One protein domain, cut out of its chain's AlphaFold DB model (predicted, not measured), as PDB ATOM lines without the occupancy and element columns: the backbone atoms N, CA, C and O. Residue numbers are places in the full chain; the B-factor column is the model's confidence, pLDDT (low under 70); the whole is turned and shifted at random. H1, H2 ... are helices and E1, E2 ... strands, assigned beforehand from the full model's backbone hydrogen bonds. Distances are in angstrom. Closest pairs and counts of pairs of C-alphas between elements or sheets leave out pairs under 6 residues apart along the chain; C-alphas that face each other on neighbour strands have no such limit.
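Overview. This is residues 199 to 324 of the 324 residues of the protein "uncharacterized protein LOC108735666" of Agrilus planipennis (UniProt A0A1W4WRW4). A small sheet of three parallel strands, E4, E1 and E5, with H1 on one face and H2 on the other, forms the core of a body from which a long arm, residues 300 to 324, sticks out and bears H4 near its tip. The hairpin E2 and E3 and the short H3 complete the body. The printed part has 126 residues, with four named helices and five named strands in the order E1 E2 E3 H1 E4 H2 E5 H3 H4; the class is mixed, with 53 residues in named elements, under half. The whole is extended, with a radius of gyration of the C-alphas of 22.0 A and spans of 75 by 39 by 27 A.

Along the chain. E1, residues 202 to 208, is 18.4 A long and begins at C-alpha 202 (19.321, 58.128, 30.135). E4 is residues 239 to 243, 12.5 A, and E5 residues 275 to 277. H1, residues 225 to 237, is 18.4 A long; H2 is residues 263 to 269, 9.9 A. E2 is residues 216 to 218, E3 residues 221 to 223 and H3 residues 285 to 288. H4, residues 313 to 320, is 11.2 A long and ends at C-alpha 320 (-35.231, 15.974, 30.617).

Arrangement. E1 is the inner strand, with staggered pairing: residues 202 to 206 pair with E4, N 206 and O 242 at 2.8 A, and residues 206 to 208 with E5, N 207 and O 275 at 2.9 A. E4, H2 and E5 form a split strand-helix-strand unit, two parallel strands joined through a helix with E1 between them, its crossover right-handed. H1 is on the sheet at a height of 6.9 A; its closest C-alphas to E4 are those of Gly 234 and Lys 240, 5.9 A. H2 is on the opposite face, with the C-alphas of Ala 264 and Ser 276 of E5 closest, 6.7 A. In the hairpin E2 and E3, N 223 and O 216 are 2.8 A apart. H3 is not on the sheet and only just apart from H2, 8.4 A. In H1, H2 and H4 every O i to N i+4 pair is within hydrogen-bond range; H3 is too short for one.

Size, cuts and confidence. The C-alphas of Asn 200 and Ile 324, the two farthest apart, are 78.9 A apart. Residues 300 to 324 stand free; the body without them spans 39 by 31 by 29 A. The links E4 to H2 and H3 to H4 are long, and the printed part has no cut. Mean pLDDT of the printed part is 89.0, with residues 323 to 324 under 70.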
ATOM      1  N   TRP A 199      14.828  61.541  25.369       86.94
ATOM      2  CA  TRP A 199      15.929  61.512  26.309       86.94
ATOM      3  C   TRP A 199      17.203  61.032  25.611       86.94
ATOM      4  O   TRP A 199      17.155  60.210  24.695       86.94
ATOM      5  N   ASN A 200      18.349  61.568  26.029       81.94
ATOM      6  CA  ASN A 200      19.648  61.264  25.433       81.94
ATOM      7  C   ASN A 200      20.279  60.053  26.133       81.94
ATOM      8  O   ASN A 200      21.236  60.204  26.889       81.94
ATOM      9  N   ASP A 201      19.730  58.857  25.904       79.81
ATOM     10  CA  ASP A 201      20.258  57.594  26.446       79.81
ATOM     11  C   ASP A 201      20.337  57.555  27.986       79.81
ATOM     12  O   ASP A 201      21.245  56.955  28.573       79.81
ATOM     13  N   ILE A 202      19.365  58.170  28.669       88.50
ATOM     14  CA  ILE A 202      19.321  58.128  30.135       88.50
ATOM     15  C   ILE A 202      19.105  56.709  30.633       88.50
ATOM     16  O   ILE A 202      18.413  55.919  29.997       88.50
ATOM     17  N   THR A 203      19.648  56.413  31.809       90.81
ATOM     18  CA  THR A 203      19.346  55.168  32.514       90.81
ATOM     19  C   THR A 203      18.356  55.439  33.637       90.81
ATOM     20  O   THR A 203      18.607  56.292  34.485       90.81
ATOM     21  N   VAL A 204      17.243  54.712  33.627       92.88
ATOM     22  CA  VAL A 204      16.209  54.719  34.667       92.88
ATOM     23  C   VAL A 204      16.293  53.396  35.418       92.88
ATOM     24  O   VAL A 204      16.247  52.330  34.797       92.88
ATOM     25  N   ASN A 205      16.431  53.453  36.742       93.69
ATOM     26  CA  ASN A 205      16.482  52.259  37.581       93.69
ATOM     27  C   ASN A 205      15.066  51.751  37.854       93.69
ATOM     28  O   ASN A 205      14.228  52.483  38.387       93.69
ATOM     29  N   VAL A 206      14.819  50.490  37.512       95.44
ATOM     30  CA  VAL A 206      13.506  49.852  37.588       95.44
ATOM     31  C   VAL A 206      13.522  48.763  38.646       95.44
ATOM     32  O   VAL A 206      14.364  47.861  38.604       95.44
ATOM     33  N   LEU A 207      12.551  48.828  39.552       95.81
ATOM     34  CA  LEU A 207      12.228  47.748  40.473       95.81
ATOM     35  C   LEU A 207      11.105  46.885  39.876       95.81
ATOM     36  O   LEU A 207       9.975  47.358  39.756       95.81
ATOM     37  N   PRO A 208      11.381  45.646  39.442       94.75
ATOM     38  CA  PRO A 208      10.330  44.759  38.962       94.75
ATOM     39  C   PRO A 208       9.533  44.152  40.127       94.75
ATOM     40  O   PRO A 208      10.110  43.698  41.118       94.75
ATOM     41  N   VAL A 209       8.208  44.085  39.973       94.62
ATOM     42  CA  VAL A 209       7.305  43.331  40.857       94.62
ATOM     43  C   VAL A 209       6.856  42.057  40.139       94.62
ATOM     44  O   VAL A 209       6.267  42.123  39.064       94.62
ATOM     45  N   ASN A 210       7.156  40.896  40.718       93.88
ATOM     46  CA  ASN A 210       6.903  39.569  40.170       93.88
ATOM     47  C   ASN A 210       5.413  39.222  40.166       93.88
ATOM     48  O   ASN A 210       4.880  38.729  41.161       93.88
ATOM     49  N   VAL A 211       4.764  39.422  39.025       92.25
ATOM     50  CA  VAL A 211       3.382  39.012  38.788       92.25
ATOM     51  C   VAL A 211       3.288  38.435  37.382       92.25
ATOM     52  O   VAL A 211       3.325  39.166  36.394       92.25
ATOM     53  N   ALA A 212       3.164  37.116  37.267       92.75
ATOM     54  CA  ALA A 212       2.949  36.477  35.973       92.75
ATOM     55  C   ALA A 212       1.539  36.802  35.426       92.75
ATOM     56  O   ALA A 212       0.591  36.849  36.208       92.75
ATOM     57  N   PRO A 213       1.364  36.991  34.102       93.44
ATOM     58  CA  PRO A 213       2.379  36.971  33.038       93.44
ATOM     59  C   PRO A 213       3.018  38.351  32.750       93.44
ATOM     60  O   PRO A 213       3.661  38.539  31.714       93.44
ATOM     61  N   TYR A 214       2.824  39.339  33.623       93.44
ATOM     62  CA  TYR A 214       3.194  40.741  33.406       93.44
ATOM     63  C   TYR A 214       4.687  41.023  33.610       93.44
ATOM     64  O   TYR A 214       5.319  41.662  32.769       93.44
ATOM     65  N   MET A 215       5.259  40.490  34.685       93.62
ATOM     66  CA  MET A 215       6.668  40.605  35.068       93.62
ATOM     67  C   MET A 215       7.073  39.322  35.787       93.62
ATOM     68  O   MET A 215       6.510  38.995  36.826       93.62
ATOM     69  N   MET A 216       8.028  38.575  35.243       94.62
ATOM     70  CA  MET A 216       8.488  37.315  35.827       94.62
ATOM     71  C   MET A 216       9.892  36.963  35.342       94.62
ATOM     72  O   MET A 216      10.341  37.435  34.299       94.62
ATOM     73  N   ILE A 217      10.577  36.082  36.066       92.75
ATOM     74  CA  ILE A 217      11.833  35.490  35.601       92.75
ATOM     75  C   ILE A 217      11.517  34.139  34.960       92.75
ATOM     76  O   ILE A 217      10.958  33.253  35.607       92.75
ATOM     77  N   PHE A 218      11.888  33.970  33.695       92.62
ATOM     78  CA  PHE A 218      11.788  32.708  32.969       92.62
ATOM     79  C   PHE A 218      13.169  32.324  32.443       92.62
ATOM     80  O   PHE A 218      13.819  33.120  31.768       92.62
ATOM     81  N   SER A 219      13.641  31.123  32.789       91.56
ATOM     82  CA  SER A 219      14.978  30.638  32.404       91.56
ATOM     83  C   SER A 219      16.113  31.626  32.735       91.56
ATOM     84  O   SER A 219      17.036  31.815  31.949       91.56
ATOM     85  N   GLY A 220      16.027  32.286  33.897       87.62
ATOM     86  CA  GLY A 220      17.026  33.255  34.363       87.62
ATOM     87  C   GLY A 220      16.956  34.636  33.700       87.62
ATOM     88  O   GLY A 220      17.797  35.483  33.987       87.62
ATOM     89  N   GLN A 221      15.968  34.891  32.839       91.38
ATOM     90  CA  GLN A 221      15.775  36.180  32.174       91.38
ATOM     91  C   GLN A 221      14.477  36.844  32.623       91.38
ATOM     92  O   GLN A 221      13.452  36.179  32.774       91.38
ATOM     93  N   LEU A 222      14.511  38.167  32.801       93.06
ATOM     94  CA  LEU A 222      13.302  38.947  33.038       93.06
ATOM     95  C   LEU A 222      12.462  38.983  31.754       93.06
ATOM     96  O   LEU A 222      12.939  39.384  30.691       93.06
ATOM     97  N   VAL A 223      11.214  38.550  31.863       95.25
ATOM     98  CA  VAL A 223      10.234  38.503  30.779       95.25
ATOM     99  C   VAL A 223       8.867  38.956  31.290       95.25
ATOM    100  O   VAL A 223       8.640  39.094  32.488       95.25
ATOM    101  N   GLY A 224       7.936  39.165  30.365       95.19
ATOM    102  CA  GLY A 224       6.546  39.479  30.678       95.19
ATOM    103  C   GLY A 224       5.987  40.584  29.791       95.19
ATOM    104  O   GLY A 224       6.706  41.161  28.966       95.19
ATOM    105  N   LEU A 225       4.687  40.832  29.925       94.62
ATOM    106  CA  LEU A 225       3.989  41.862  29.161       94.62
ATOM    107  C   LEU A 225       4.521  43.268  29.477       94.62
ATOM    108  O   LEU A 225       4.965  43.968  28.564       94.62
ATOM    109  N   ASP A 226       4.557  43.651  30.752       93.50
ATOM    110  CA  ASP A 226       4.943  45.002  31.172       93.50
ATOM    111  C   ASP A 226       6.419  45.269  30.897       93.50
ATOM    112  O   ASP A 226       6.783  46.360  30.461       93.50
ATOM    113  N   PHE A 227       7.272  44.251  31.050       94.81
ATOM    114  CA  PHE A 227       8.671  44.323  30.634       94.81
ATOM    115  C   PHE A 227       8.793  44.720  29.153       94.81
ATOM    116  O   PHE A 227       9.529  45.646  28.804       94.81
ATOM    117  N   ARG A 228       8.045  44.055  28.263       95.56
ATOM    118  CA  ARG A 228       8.081  44.331  26.816       95.56
ATOM    119  C   ARG A 228       7.522  45.708  26.477       95.56
ATOM    120  O   ARG A 228       8.094  46.391  25.621       95.56
ATOM    121  N   ILE A 229       6.438  46.114  27.136       94.44
ATOM    122  CA  ILE A 229       5.856  47.454  26.990       94.44
ATOM    123  C   ILE A 229       6.900  48.498  27.382       94.44
ATOM    124  O   ILE A 229       7.216  49.378  26.579       94.44
ATOM    125  N   LEU A 230       7.509  48.354  28.559       94.44
ATOM    126  CA  LEU A 230       8.481  49.306  29.078       94.44
ATOM    127  C   LEU A 230       9.705  49.418  28.165       94.44
ATOM    128  O   LEU A 230      10.066  50.521  27.768       94.44
ATOM    129  N   ILE A 231      10.295  48.301  27.728       95.50
ATOM    130  CA  ILE A 231      11.409  48.314  26.763       95.50
ATOM    131  C   ILE A 231      11.024  49.030  25.459       95.50
ATOM    132  O   ILE A 231      11.831  49.780  24.904       95.50
ATOM    133  N   SER A 232       9.800  48.831  24.967       95.25
ATOM    134  CA  SER A 232       9.316  49.477  23.739       95.25
ATOM    135  C   SER A 232       9.168  50.990  23.913       95.25
ATOM    136  O   SER A 232       9.624  51.754  23.056       95.25
ATOM    137  N   VAL A 233       8.619  51.429  25.050       92.50
ATOM    138  CA  VAL A 233       8.566  52.847  25.441       92.50
ATOM    139  C   VAL A 233       9.978  53.423  25.531       92.50
ATOM    140  O   VAL A 233      10.249  54.477  24.958       92.50
ATOM    141  N   GLY A 234      10.907  52.703  26.161       93.25
ATOM    142  CA  GLY A 234      12.297  53.129  26.312       93.25
ATOM    143  C   GLY A 234      12.984  53.369  24.978       93.25
ATOM    144  O   GLY A 234      13.537  54.442  24.751       93.25
ATOM    145  N   ARG A 235      12.846  52.431  24.035       93.56
ATOM    146  CA  ARG A 235      13.373  52.585  22.669       93.56
ATOM    147  C   ARG A 235      12.799  53.804  21.954       93.56
ATOM    148  O   ARG A 235      13.532  54.506  21.264       93.56
ATOM    149  N   ARG A 236      11.498  54.074  22.106       92.06
ATOM    150  CA  ARG A 236      10.851  55.234  21.474       92.06
ATOM    151  C   ARG A 236      11.341  56.556  22.066       92.06
ATOM    152  O   ARG A 236      11.536  57.517  21.317       92.06
ATOM    153  N   MET A 237      11.527  56.576  23.382       90.25
ATOM    154  CA  MET A 237      11.867  57.762  24.165       90.25
ATOM    155  C   MET A 237      13.375  57.997  24.310       90.25
ATOM    156  O   MET A 237      13.743  59.059  24.791       90.25
ATOM    157  N   GLY A 238      14.238  57.057  23.913       90.50
ATOM    158  CA  GLY A 238      15.686  57.142  24.157       90.50
ATOM    159  C   GLY A 238      16.067  56.901  25.626       90.50
ATOM    160  O   GLY A 238      16.996  57.513  26.145       90.50
ATOM    161  N   ILE A 239      15.317  56.040  26.317       92.94
ATOM    162  CA  ILE A 239      15.540  55.659  27.716       92.94
ATOM    163  C   ILE A 239      16.040  54.214  27.766       92.94
ATOM    164  O   ILE A 239      15.445  53.310  27.173       92.94
ATOM    165  N   LYS A 240      17.111  53.990  28.523       93.75
ATOM    166  CA  LYS A 240      17.618  52.676  28.915       93.75
ATOM    167  C   LYS A 240      17.059  52.339  30.293       93.75
ATOM    168  O   LYS A 240      17.141  53.141  31.218       93.75
ATOM    169  N   PHE A 241      16.500  51.148  30.436       94.50
ATOM    170  CA  PHE A 241      16.000  50.673  31.721       94.50
ATOM    171  C   PHE A 241      16.996  49.698  32.329       94.50
ATOM    172  O   PHE A 241      17.391  48.725  31.686       94.50
ATOM    173  N   ASN A 242      17.402  49.980  33.563       94.56
ATOM    174  CA  ASN A 242      18.247  49.110  34.361       94.56
ATOM    175  C   ASN A 242      17.368  48.378  35.377       94.56
ATOM    176  O   ASN A 242      16.917  48.980  36.351       94.56
ATOM    177  N   PHE A 243      17.087  47.103  35.119       94.25
ATOM    178  CA  PHE A 243      16.216  46.291  35.965       94.25
ATOM    179  C   PHE A 243      17.036  45.605  37.050       94.25
ATOM    180  O   PHE A 243      17.972  44.871  36.731       94.25
ATOM    181  N   SER A 244      16.649  45.769  38.316       90.25
ATOM    182  CA  SER A 244      17.231  44.944  39.377       90.25
ATOM    183  C   SER A 244      16.529  43.592  39.444       90.25
ATOM    184  O   SER A 244      15.555  43.408  40.168       90.25
ATOM    185  N   SER A 245      17.022  42.626  38.666       78.94
ATOM    186  CA  SER A 245      16.504  41.252  38.683       78.94
ATOM    187  C   SER A 245      16.714  40.550  40.029       78.94
ATOM    188  O   SER A 245      15.952  39.650  40.365       78.94
ATOM    189  N   ASN A 246      17.732  40.959  40.792       80.94
ATOM    190  CA  ASN A 246      18.058  40.371  42.094       80.94
ATOM    191  C   ASN A 246      17.195  40.934  43.230       80.94
ATOM    192  O   ASN A 246      17.009  40.252  44.232       80.94
ATOM    193  N   ASP A 247      16.644  42.138  43.058       81.88
ATOM    194  CA  ASP A 247      15.759  42.781  44.037       81.88
ATOM    195  C   ASP A 247      14.280  42.626  43.656       81.88
ATOM    196  O   ASP A 247      13.440  43.408  44.095       81.88
ATOM    197  N   MET A 248      13.942  41.654  42.804       83.50
ATOM    198  CA  MET A 248      12.572  41.468  42.341       83.50
ATOM    199  C   MET A 248      11.657  41.088  43.510       83.50
ATOM    200  O   MET A 248      11.882  40.096  44.203       83.50
ATOM    201  N   LEU A 249      10.611  41.883  43.725       87.38
ATOM    202  CA  LEU A 249       9.694  41.721  44.854       87.38
ATOM    203  C   LEU A 249       8.413  41.028  44.408       87.38
ATOM    204  O   LEU A 249       7.976  41.210  43.284       87.38
ATOM    205  N   HIS A 250       7.768  40.273  45.290       87.81
ATOM    206  CA  HIS A 250       6.470  39.646  44.996       87.81
ATOM    207  C   HIS A 250       5.266  40.519  45.378       87.81
ATOM    208  O   HIS A 250       4.132  40.167  45.078       87.81
ATOM    209  N   TYR A 251       5.513  41.649  46.048       88.25
ATOM    210  CA  TYR A 251       4.483  42.509  46.617       88.25
ATOM    211  C   TYR A 251       4.839  43.983  46.428       88.25
ATOM    212  O   TYR A 251       6.009  44.368  46.503       88.25
ATOM    213  N   TRP A 252       3.811  44.806  46.223       90.88
ATOM    214  CA  TRP A 252       3.944  46.260  46.122       90.88
ATOM    215  C   TRP A 252       4.285  46.907  47.471       90.88
ATOM    216  O   TRP A 252       5.108  47.819  47.529       90.88
ATOM    217  N   GLY A 253       3.741  46.352  48.554       92.50
ATOM    218  CA  GLY A 253       3.911  46.833  49.921       92.50
ATOM    219  C   GLY A 253       2.722  47.643  50.412       92.50
ATOM    220  O   GLY A 253       1.798  47.929  49.661       92.50
ATOM    221  N   GLU A 254       2.762  47.984  51.692       91.50
ATOM    222  CA  GLU A 254       1.693  48.681  52.411       91.50
ATOM    223  C   GLU A 254       2.274  49.846  53.214       91.50
ATOM    224  O   GLU A 254       3.463  49.831  53.570       91.50
ATOM    225  N   LYS A 255       1.426  50.843  53.491       91.06
ATOM    226  CA  LYS A 255       1.736  51.986  54.354       91.06
ATOM    227  C   LYS A 255       1.498  51.617  55.816       91.06
ATOM    228  O   LYS A 255       0.405  51.180  56.168       91.06
ATOM    229  N   ASP A 256       2.491  51.829  56.672       89.94
ATOM    230  CA  ASP A 256       2.326  51.707  58.118       89.94
ATOM    231  C   ASP A 256       1.651  52.949  58.735       89.94
ATOM    232  O   ASP A 256       1.405  53.964  58.074       89.94
ATOM    233  N   ASN A 257       1.357  52.875  60.035       85.25
ATOM    234  CA  ASN A 257       0.738  53.977  60.780       85.25
ATOM    235  C   ASN A 257       1.638  55.224  60.884       85.25
ATOM    236  O   ASN A 257       1.129  56.319  61.114       85.25
ATOM    237  N   ASP A 258       2.951  55.071  60.688       84.50
ATOM    238  CA  ASP A 258       3.927  56.166  60.671       84.50
ATOM    239  C   ASP A 258       4.083  56.780  59.264       84.50
ATOM    240  O   ASP A 258       4.884  57.696  59.050       84.50
ATOM    241  N   GLY A 259       3.315  56.288  58.289       82.62
ATOM    242  CA  GLY A 259       3.315  56.752  56.909       82.62
ATOM    243  C   GLY A 259       4.488  56.254  56.064       82.62
ATOM    244  O   GLY A 259       4.720  56.786  54.971       82.62
ATOM    245  N   LYS A 260       5.236  55.258  56.540       89.81
ATOM    246  CA  LYS A 260       6.305  54.610  55.782       89.81
ATOM    247  C   LYS A 260       5.753  53.442  54.992       89.81
ATOM    248  O   LYS A 260       4.892  52.702  55.456       89.81
ATOM    249  N   TYR A 261       6.295  53.260  53.800       93.31
ATOM    250  CA  TYR A 261       5.940  52.139  52.947       93.31
ATOM    251  C   TYR A 261       6.933  50.986  53.076       93.31
ATOM    252  O   TYR A 261       8.138  51.185  53.246       93.31
ATOM    253  N   SER A 262       6.427  49.763  52.941       93.56
ATOM    254  CA  SER A 262       7.231  48.545  52.797       93.56
ATOM    255  C   SER A 262       7.468  48.183  51.320       93.56
ATOM    256  O   SER A 262       6.869  48.769  50.418       93.56
ATOM    257  N   PHE A 263       8.373  47.232  51.062       94.31
ATOM    258  CA  PHE A 263       8.616  46.629  49.739       94.31
ATOM    259  C   PHE A 263       8.831  47.642  48.596       94.31
ATOM    260  O   PHE A 263       9.704  48.508  48.711       94.31
ATOM    261  N   ALA A 264       8.102  47.513  47.479       93.94
ATOM    262  CA  ALA A 264       8.326  48.311  46.280       93.94
ATOM    263  C   ALA A 264       8.015  49.788  46.528       93.94
ATOM    264  O   ALA A 264       8.837  50.649  46.212       93.94
ATOM    265  N   PHE A 265       6.894  50.084  47.183       94.00
ATOM    266  CA  PHE A 265       6.551  51.445  47.586       94.00
ATOM    267  C   PHE A 265       7.570  52.033  48.559       94.00
ATOM    268  O   PHE A 265       7.952  53.189  48.413       94.00
ATOM    269  N   GLY A 266       8.088  51.242  49.500       93.75
ATOM    270  CA  GLY A 266       9.148  51.682  50.409       93.75
ATOM    271  C   GLY A 266      10.441  52.026  49.675       93.75
ATOM    272  O   GLY A 266      11.092  53.031  49.967       93.75
ATOM    273  N   ALA A 267      10.807  51.221  48.678       93.44
ATOM    274  CA  ALA A 267      11.985  51.457  47.855       93.44
ATOM    275  C   ALA A 267      11.839  52.707  46.969       93.44
ATOM    276  O   ALA A 267      12.811  53.452  46.813       93.44
ATOM    277  N   LEU A 268      10.634  52.965  46.447       92.31
ATOM    278  CA  LEU A 268      10.296  54.197  45.731       92.31
ATOM    279  C   LEU A 268      10.298  55.417  46.663       92.31
ATOM    280  O   LEU A 268      10.926  56.423  46.346       92.31
ATOM    281  N   GLN A 269       9.670  55.318  47.839       89.75
ATOM    282  CA  GLN A 269       9.636  56.386  48.846       89.75
ATOM    283  C   GLN A 269      11.053  56.774  49.296       89.75
ATOM    284  O   GLN A 269      11.362  57.953  49.455       89.75
ATOM    285  N   ALA A 270      11.941  55.788  49.449       89.94
ATOM    286  CA  ALA A 270      13.349  55.991  49.777       89.94
ATOM    287  C   ALA A 270      14.223  56.408  48.574       89.94
ATOM    288  O   ALA A 270      15.439  56.519  48.731       89.94
ATOM    289  N   GLN A 271      13.636  56.605  47.387       88.38
ATOM    290  CA  GLN A 271      14.321  56.984  46.142       88.38
ATOM    291  C   GLN A 271      15.462  56.029  45.743       88.38
ATOM    292  O   GLN A 271      16.442  56.433  45.115       88.38
ATOM    293  N   LYS A 272      15.358  54.742  46.108       90.56
ATOM    294  CA  LYS A 272      16.334  53.714  45.700       90.56
ATOM    295  C   LYS A 272      16.180  53.346  44.223       90.56
ATOM    296  O   LYS A 272      17.166  53.042  43.557       90.56
ATOM    297  N   PHE A 273      14.948  53.405  43.729       92.88
ATOM    298  CA  PHE A 273      14.577  53.163  42.339       92.88
ATOM    299  C   PHE A 273      13.793  54.355  41.797       92.88
ATOM    300  O   PHE A 273      13.170  55.087  42.563       92.88
ATOM    301  N   ASP A 274      13.845  54.552  40.481       91.44
ATOM    302  CA  ASP A 274      13.141  55.651  39.816       91.44
ATOM    303  C   ASP A 274      11.683  55.285  39.532       91.44
ATOM    304  O   ASP A 274      10.794  56.121  39.669       91.44
ATOM    305  N   ILE A 275      11.442  54.031  39.136       94.88
ATOM    306  CA  ILE A 275      10.109  53.488  38.876       94.88
ATOM    307  C   ILE A 275      10.013  52.041  39.361       94.88
ATOM    308  O   ILE A 275      11.013  51.320  39.423       94.88
ATOM    309  N   SER A 276       8.792  51.610  39.662       94.94
ATOM    310  CA  SER A 276       8.451  50.208  39.897       94.94
ATOM    311  C   SER A 276       7.430  49.771  38.858       94.94
ATOM    312  O   SER A 276       6.566  50.565  38.480       94.94
ATOM    313  N   VAL A 277       7.547  48.543  38.357       94.38
ATOM    314  CA  VAL A 277       6.714  48.046  37.251       94.38
ATOM    315  C   VAL A 277       6.273  46.609  37.505       94.38
ATOM    316  O   VAL A 277       7.063  45.769  37.932       94.38
ATOM    317  N   GLY A 278       5.008  46.345  37.196       91.44
ATOM    318  CA  GLY A 278       4.311  45.069  37.299       91.44
ATOM    319  C   GLY A 278       2.804  45.325  37.227       91.44
ATOM    320  O   GLY A 278       2.389  46.465  37.010       91.44
ATOM    321  N   ALA A 279       1.998  44.300  37.500       89.75
ATOM    322  CA  ALA A 279       0.538  44.392  37.525       89.75
ATOM    323  C   ALA A 279       0.031  45.261  38.696       89.75
ATOM    324  O   ALA A 279      -0.377  44.757  39.742       89.75
ATOM    325  N   PHE A 280       0.136  46.581  38.554       89.81
ATOM    326  CA  PHE A 280      -0.406  47.555  39.492       89.81
ATOM    327  C   PHE A 280      -1.820  47.937  39.066       89.81
ATOM    328  O   PHE A 280      -2.019  48.385  37.936       89.81
ATOM    329  N   HIS A 281      -2.789  47.808  39.970       85.62
ATOM    330  CA  HIS A 281      -4.158  48.238  39.696       85.62
ATOM    331  C   HIS A 281      -4.364  49.674  40.173       85.62
ATOM    332  O   HIS A 281      -3.972  50.054  41.276       85.62
ATOM    333  N   VAL A 282      -5.017  50.476  39.339       80.88
ATOM    334  CA  VAL A 282      -5.410  51.834  39.713       80.88
ATOM    335  C   VAL A 282      -6.644  51.777  40.607       80.88
ATOM    336  O   VAL A 282      -7.574  51.020  40.344       80.88
ATOM    337  N   GLY A 283      -6.659  52.590  41.664       74.06
ATOM    338  CA  GLY A 283      -7.779  52.672  42.609       74.06
ATOM    339  C   GLY A 283      -7.407  52.367  44.057       74.06
ATOM    340  O   GLY A 283      -8.233  52.569  44.945       74.06
ATOM    341  N   TYR A 284      -6.172  51.939  44.317       78.19
ATOM    342  CA  TYR A 284      -5.682  51.791  45.683       78.19
ATOM    343  C   TYR A 284      -5.250  53.137  46.306       78.19
ATOM    344  O   TYR A 284      -4.871  54.050  45.567       78.19
ATOM    345  N   PRO A 285      -5.286  53.300  47.643       81.12
ATOM    346  CA  PRO A 285      -4.926  54.553  48.322       81.12
ATOM    347  C   PRO A 285      -3.524  55.084  47.991       81.12
ATOM    348  O   PRO A 285      -3.306  56.294  48.003       81.12
ATOM    349  N   GLU A 286      -2.585  54.211  47.636       83.88
ATOM    350  CA  GLU A 286      -1.209  54.542  47.249       83.88
ATOM    351  C   GLU A 286      -1.154  55.416  45.997       83.88
ATOM    352  O   GLU A 286      -0.195  56.161  45.808       83.88
ATOM    353  N   CYS A 287      -2.221  55.412  45.192       79.81
ATOM    354  CA  CYS A 287      -2.435  56.332  44.079       79.81
ATOM    355  C   CYS A 287      -2.416  57.810  44.497       79.81
ATOM    356  O   CYS A 287      -2.224  58.692  43.661       79.81
ATOM    357  N   VAL A 288      -2.653  58.093  45.779       78.38
ATOM    358  CA  VAL A 288      -2.553  59.440  46.347       78.38
ATOM    359  C   VAL A 288      -1.099  59.804  46.642       78.38
ATOM    360  O   VAL A 288      -0.723  60.963  46.482       78.38
ATOM    361  N   ASP A 289      -0.275  58.848  47.056       80.69
ATOM    362  CA  ASP A 289       1.090  59.109  47.521       80.69
ATOM    363  C   ASP A 289       2.138  58.968  46.408       80.69
ATOM    364  O   ASP A 289       3.169  59.643  46.449       80.69
ATOM    365  N   PHE A 290       1.865  58.140  45.396       85.75
ATOM    366  CA  PHE A 290       2.754  57.890  44.265       85.75
ATOM    367  C   PHE A 290       2.133  58.326  42.941       85.75
ATOM    368  O   PHE A 290       0.952  58.113  42.669       85.75
ATOM    369  N   ASP A 291       2.975  58.884  42.073       84.75
ATOM    370  CA  ASP A 291       2.607  59.130  40.685       84.75
ATOM    371  C   ASP A 291       2.547  57.809  39.908       84.75
ATOM    372  O   ASP A 291       3.454  56.980  39.997       84.75
ATOM    373  N   MET A 292       1.524  57.653  39.067       86.25
ATOM    374  CA  MET A 292       1.378  56.501  38.175       86.25
ATOM    375  C   MET A 292       1.366  56.917  36.705       86.25
ATOM    376  O   MET A 292       1.005  58.042  36.350       86.25
ATOM    377  N   ALA A 293       1.762  55.986  35.840       86.44
ATOM    378  CA  ALA A 293       1.499  56.100  34.414       86.44
ATOM    379  C   ALA A 293       0.014  55.825  34.126       86.44
ATOM    380  O   ALA A 293      -0.688  55.229  34.941       86.44
ATOM    381  N   TYR A 294      -0.456  56.236  32.947       85.12
ATOM    382  CA  TYR A 294      -1.796  55.866  32.498       85.12
ATOM    383  C   TYR A 294      -1.939  54.335  32.428       85.12
ATOM    384  O   TYR A 294      -1.007  53.679  31.946       85.12
ATOM    385  N   PRO A 295      -3.082  53.769  32.862       85.94
ATOM    386  CA  PRO A 295      -3.356  52.346  32.709       85.94
ATOM    387  C   PRO A 295      -3.237  51.935  31.242       85.94
ATOM    388  O   PRO A 295      -3.785  52.592  30.357       85.94
ATOM    389  N   VAL A 296      -2.517  50.845  30.989       86.75
ATOM    390  CA  VAL A 296      -2.344  50.279  29.639       86.75
ATOM    391  C   VAL A 296      -3.287  49.104  29.371       86.75
ATOM    392  O   VAL A 296      -3.363  48.623  28.243       86.75
ATOM    393  N   MET A 297      -3.983  48.635  30.407       87.19
ATOM    394  CA  MET A 297      -4.911  47.513  30.378       87.19
ATOM    395  C   MET A 297      -6.032  47.765  31.388       87.19
ATOM    396  O   MET A 297      -5.792  48.345  32.446       87.19
ATOM    397  N   GLU A 298      -7.238  47.318  31.045       87.00
ATOM    398  CA  GLU A 298      -8.372  47.215  31.962       87.00
ATOM    399  C   GLU A 298      -8.554  45.752  32.364       87.00
ATOM    400  O   GLU A 298      -8.384  44.848  31.538       87.00
ATOM    401  N   ASP A 299      -8.913  45.517  33.619       84.44
ATOM    402  CA  ASP A 299      -9.193  44.193  34.146       84.44
ATOM    403  C   ASP A 299     -10.453  44.182  35.016       84.44
ATOM    404  O   ASP A 299     -10.986  45.218  35.417       84.44
ATOM    405  N   TYR A 300     -10.967  42.979  35.266       85.75
ATOM    406  CA  TYR A 300     -12.183  42.778  36.041       85.75
ATOM    407  C   TYR A 300     -12.018  41.587  36.974       85.75
ATOM    408  O   TYR A 300     -11.438  40.562  36.605       85.75
ATOM    409  N   LEU A 301     -12.605  41.695  38.167       86.56
ATOM    410  CA  LEU A 301     -12.736  40.553  39.058       86.56
ATOM    411  C   LEU A 301     -13.725  39.558  38.445       86.56
ATOM    412  O   LEU A 301     -14.913  39.849  38.305       86.56
ATOM    413  N   VAL A 302     -13.229  38.373  38.103       90.75
ATOM    414  CA  VAL A 302     -14.039  37.281  37.562       90.75
ATOM    415  C   VAL A 302     -13.952  36.064  38.471       90.75
ATOM    416  O   VAL A 302     -12.893  35.734  39.003       90.75
ATOM    417  N   MET A 303     -15.074  35.370  38.642       92.81
ATOM    418  CA  MET A 303     -15.086  34.074  39.311       92.81
ATOM    419  C   MET A 303     -14.738  32.992  38.288       92.81
ATOM    420  O   MET A 303     -15.533  32.692  37.397       92.81
ATOM    421  N   ALA A 304     -13.552  32.401  38.416       91.62
ATOM    422  CA  ALA A 304     -13.180  31.234  37.631       91.62
ATOM    423  C   ALA A 304     -13.882  29.994  38.204       91.62
ATOM    424  O   ALA A 304     -13.531  29.517  39.282       91.62
ATOM    425  N   VAL A 305     -14.882  29.477  37.486       92.94
ATOM    426  CA  VAL A 305     -15.545  28.213  37.828       92.94
ATOM    427  C   VAL A 305     -15.047  27.099  36.910       92.94
ATOM    428  O   VAL A 305     -14.849  27.345  35.715       92.94
ATOM    429  N   PRO A 306     -14.836  25.874  37.423       92.44
ATOM    430  CA  PRO A 306     -14.522  24.737  36.574       92.44
ATOM    431  C   PRO A 306     -15.573  24.589  35.477       92.44
ATOM    432  O   PRO A 306     -16.776  24.698  35.732       92.44
ATOM    433  N   THR A 307     -15.127  24.316  34.254       91.69
ATOM    434  CA  THR A 307     -16.050  23.948  33.186       91.69
ATOM    435  C   THR A 307     -16.799  22.688  33.610       91.69
ATOM    436  O   THR A 307     -16.181  21.711  34.041       91.69
ATOM    437  N   ALA A 308     -18.131  22.707  33.503       87.44
ATOM    438  CA  ALA A 308     -18.933  21.519  33.762       87.44
ATOM    439  C   ALA A 308     -18.435  20.363  32.874       87.44
ATOM    440  O   ALA A 308     -18.113  20.599  31.703       87.44
ATOM    441  N   PRO A 309     -18.361  19.124  33.393       87.06
ATOM    442  CA  PRO A 309     -17.956  17.992  32.577       87.06
ATOM    443  C   PRO A 309     -18.875  17.896  31.361       87.06
ATOM    444  O   PRO A 309     -20.098  18.022  31.484       87.06
ATOM    445  N   VAL A 310     -18.286  17.679  30.184       89.00
ATOM    446  CA  VAL A 310     -19.058  17.531  28.949       89.00
ATOM    447  C   VAL A 310     -19.955  16.309  29.102       89.00
ATOM    448  O   VAL A 310     -19.490  15.169  29.134       89.00
ATOM    449  N   LYS A 311     -21.258  16.551  29.233       89.25
ATOM    450  CA  LYS A 311     -22.252  15.490  29.326       89.25
ATOM    451  C   LYS A 311     -22.628  15.043  27.921       89.25
ATOM    452  O   LYS A 311     -22.971  15.860  27.069       89.25
ATOM    453  N   GLU A 312     -22.559  13.738  27.678       92.12
ATOM    454  CA  GLU A 312     -22.981  13.155  26.406       92.12
ATOM    455  C   GLU A 312     -24.430  13.556  26.100       92.12
ATOM    456  O   GLU A 312     -25.309  13.450  26.959       92.12
ATOM    457  N   ARG A 313     -24.692  13.985  24.860       87.81
ATOM    458  CA  ARG A 313     -25.984  14.563  24.454       87.81
ATOM    459  C   ARG A 313     -27.179  13.662  24.783       87.81
ATOM    460  O   ARG A 313     -28.224  14.167  25.174       87.81
ATOM    461  N   TRP A 314     -27.027  12.342  24.665       88.69
ATOM    462  CA  TRP A 314     -28.094  11.388  24.980       88.69
ATOM    463  C   TRP A 314     -28.438  11.356  26.476       88.69
ATOM    464  O   TRP A 314     -29.613  11.271  26.819       88.69
ATOM    465  N   LYS A 315     -27.453  11.504  27.375       87.19
ATOM    466  CA  LYS A 315     -27.703  11.606  28.822       87.19
ATOM    467  C   LYS A 315     -28.493  12.874  29.137       87.19
ATOM    468  O   LYS A 315     -29.395  12.825  29.962       87.19
ATOM    469  N   CYS A 316     -28.209  13.974  28.434       86.50
ATOM    470  CA  CYS A 316     -28.994  15.205  28.546       86.50
ATOM    471  C   CYS A 316     -30.448  15.002  28.098       86.50
ATOM    472  O   CYS A 316     -31.347  15.490  28.770       86.50
ATOM    473  N   ILE A 317     -30.686  14.262  27.004       86.25
ATOM    474  CA  ILE A 317     -32.047  13.926  26.544       86.25
ATOM    475  C   ILE A 317     -32.783  13.116  27.618       86.25
ATOM    476  O   ILE A 317     -33.913  13.445  27.950       86.25
ATOM    477  N   VAL A 318     -32.142  12.091  28.187       88.94
ATOM    478  CA  VAL A 318     -32.755  11.241  29.220       88.94
ATOM    479  C   VAL A 318     -33.101  12.033  30.483       88.94
ATOM    480  O   VAL A 318     -34.165  11.823  31.055       88.94
ATOM    481  N   ASP A 319     -32.243  12.952  30.923       85.62
ATOM    482  CA  ASP A 319     -32.496  13.708  32.153       85.62
ATOM    483  C   ASP A 319     -33.663  14.698  32.045       85.62
ATOM    484  O   ASP A 319     -34.292  14.977  33.062       85.62
ATOM    485  N   VAL A 320     -34.009  15.170  30.839       85.62
ATOM    486  CA  VAL A 320     -35.231  15.974  30.617       85.62
ATOM    487  C   VAL A 320     -36.482  15.187  31.013       85.62
ATOM    488  O   VAL A 320     -37.422  15.759  31.554       85.62
ATOM    489  N   PHE A 321     -36.480  13.870  30.796       88.31
ATOM    490  CA  PHE A 321     -37.607  12.992  31.117       88.31
ATOM    491  C   PHE A 321     -37.541  12.397  32.532       88.31
ATOM    492  O   PHE A 321     -38.452  11.674  32.918       88.31
ATOM    493  N   LYS A 322     -36.490  12.689  33.315       76.06
ATOM    494  CA  LYS A 322     -36.375  12.262  34.725       76.06
ATOM    495  C   LYS A 322     -37.096  13.181  35.711       76.06
ATOM    496  O   LYS A 322     -37.072  12.912  36.907       76.06
ATOM    497  N   VAL A 323     -37.726  14.251  35.232       59.75
ATOM    498  CA  VAL A 323     -38.698  15.005  36.025       59.75
ATOM    499  C   VAL A 323     -40.076  14.404  35.761       59.75
ATOM    500  O   VAL A 323     -40.756  14.831  34.832       59.75
ATOM    501  N   ILE A 324     -40.405  13.365  36.535       50.12
ATOM    502  CA  ILE A 324     -41.683  13.033  37.202       50.12
ATOM    503  C   ILE A 324     -41.385  11.886  38.171       50.12
ATOM    504  O   ILE A 324     -40.799  10.874  37.721       50.12
TER     505      ILE A 324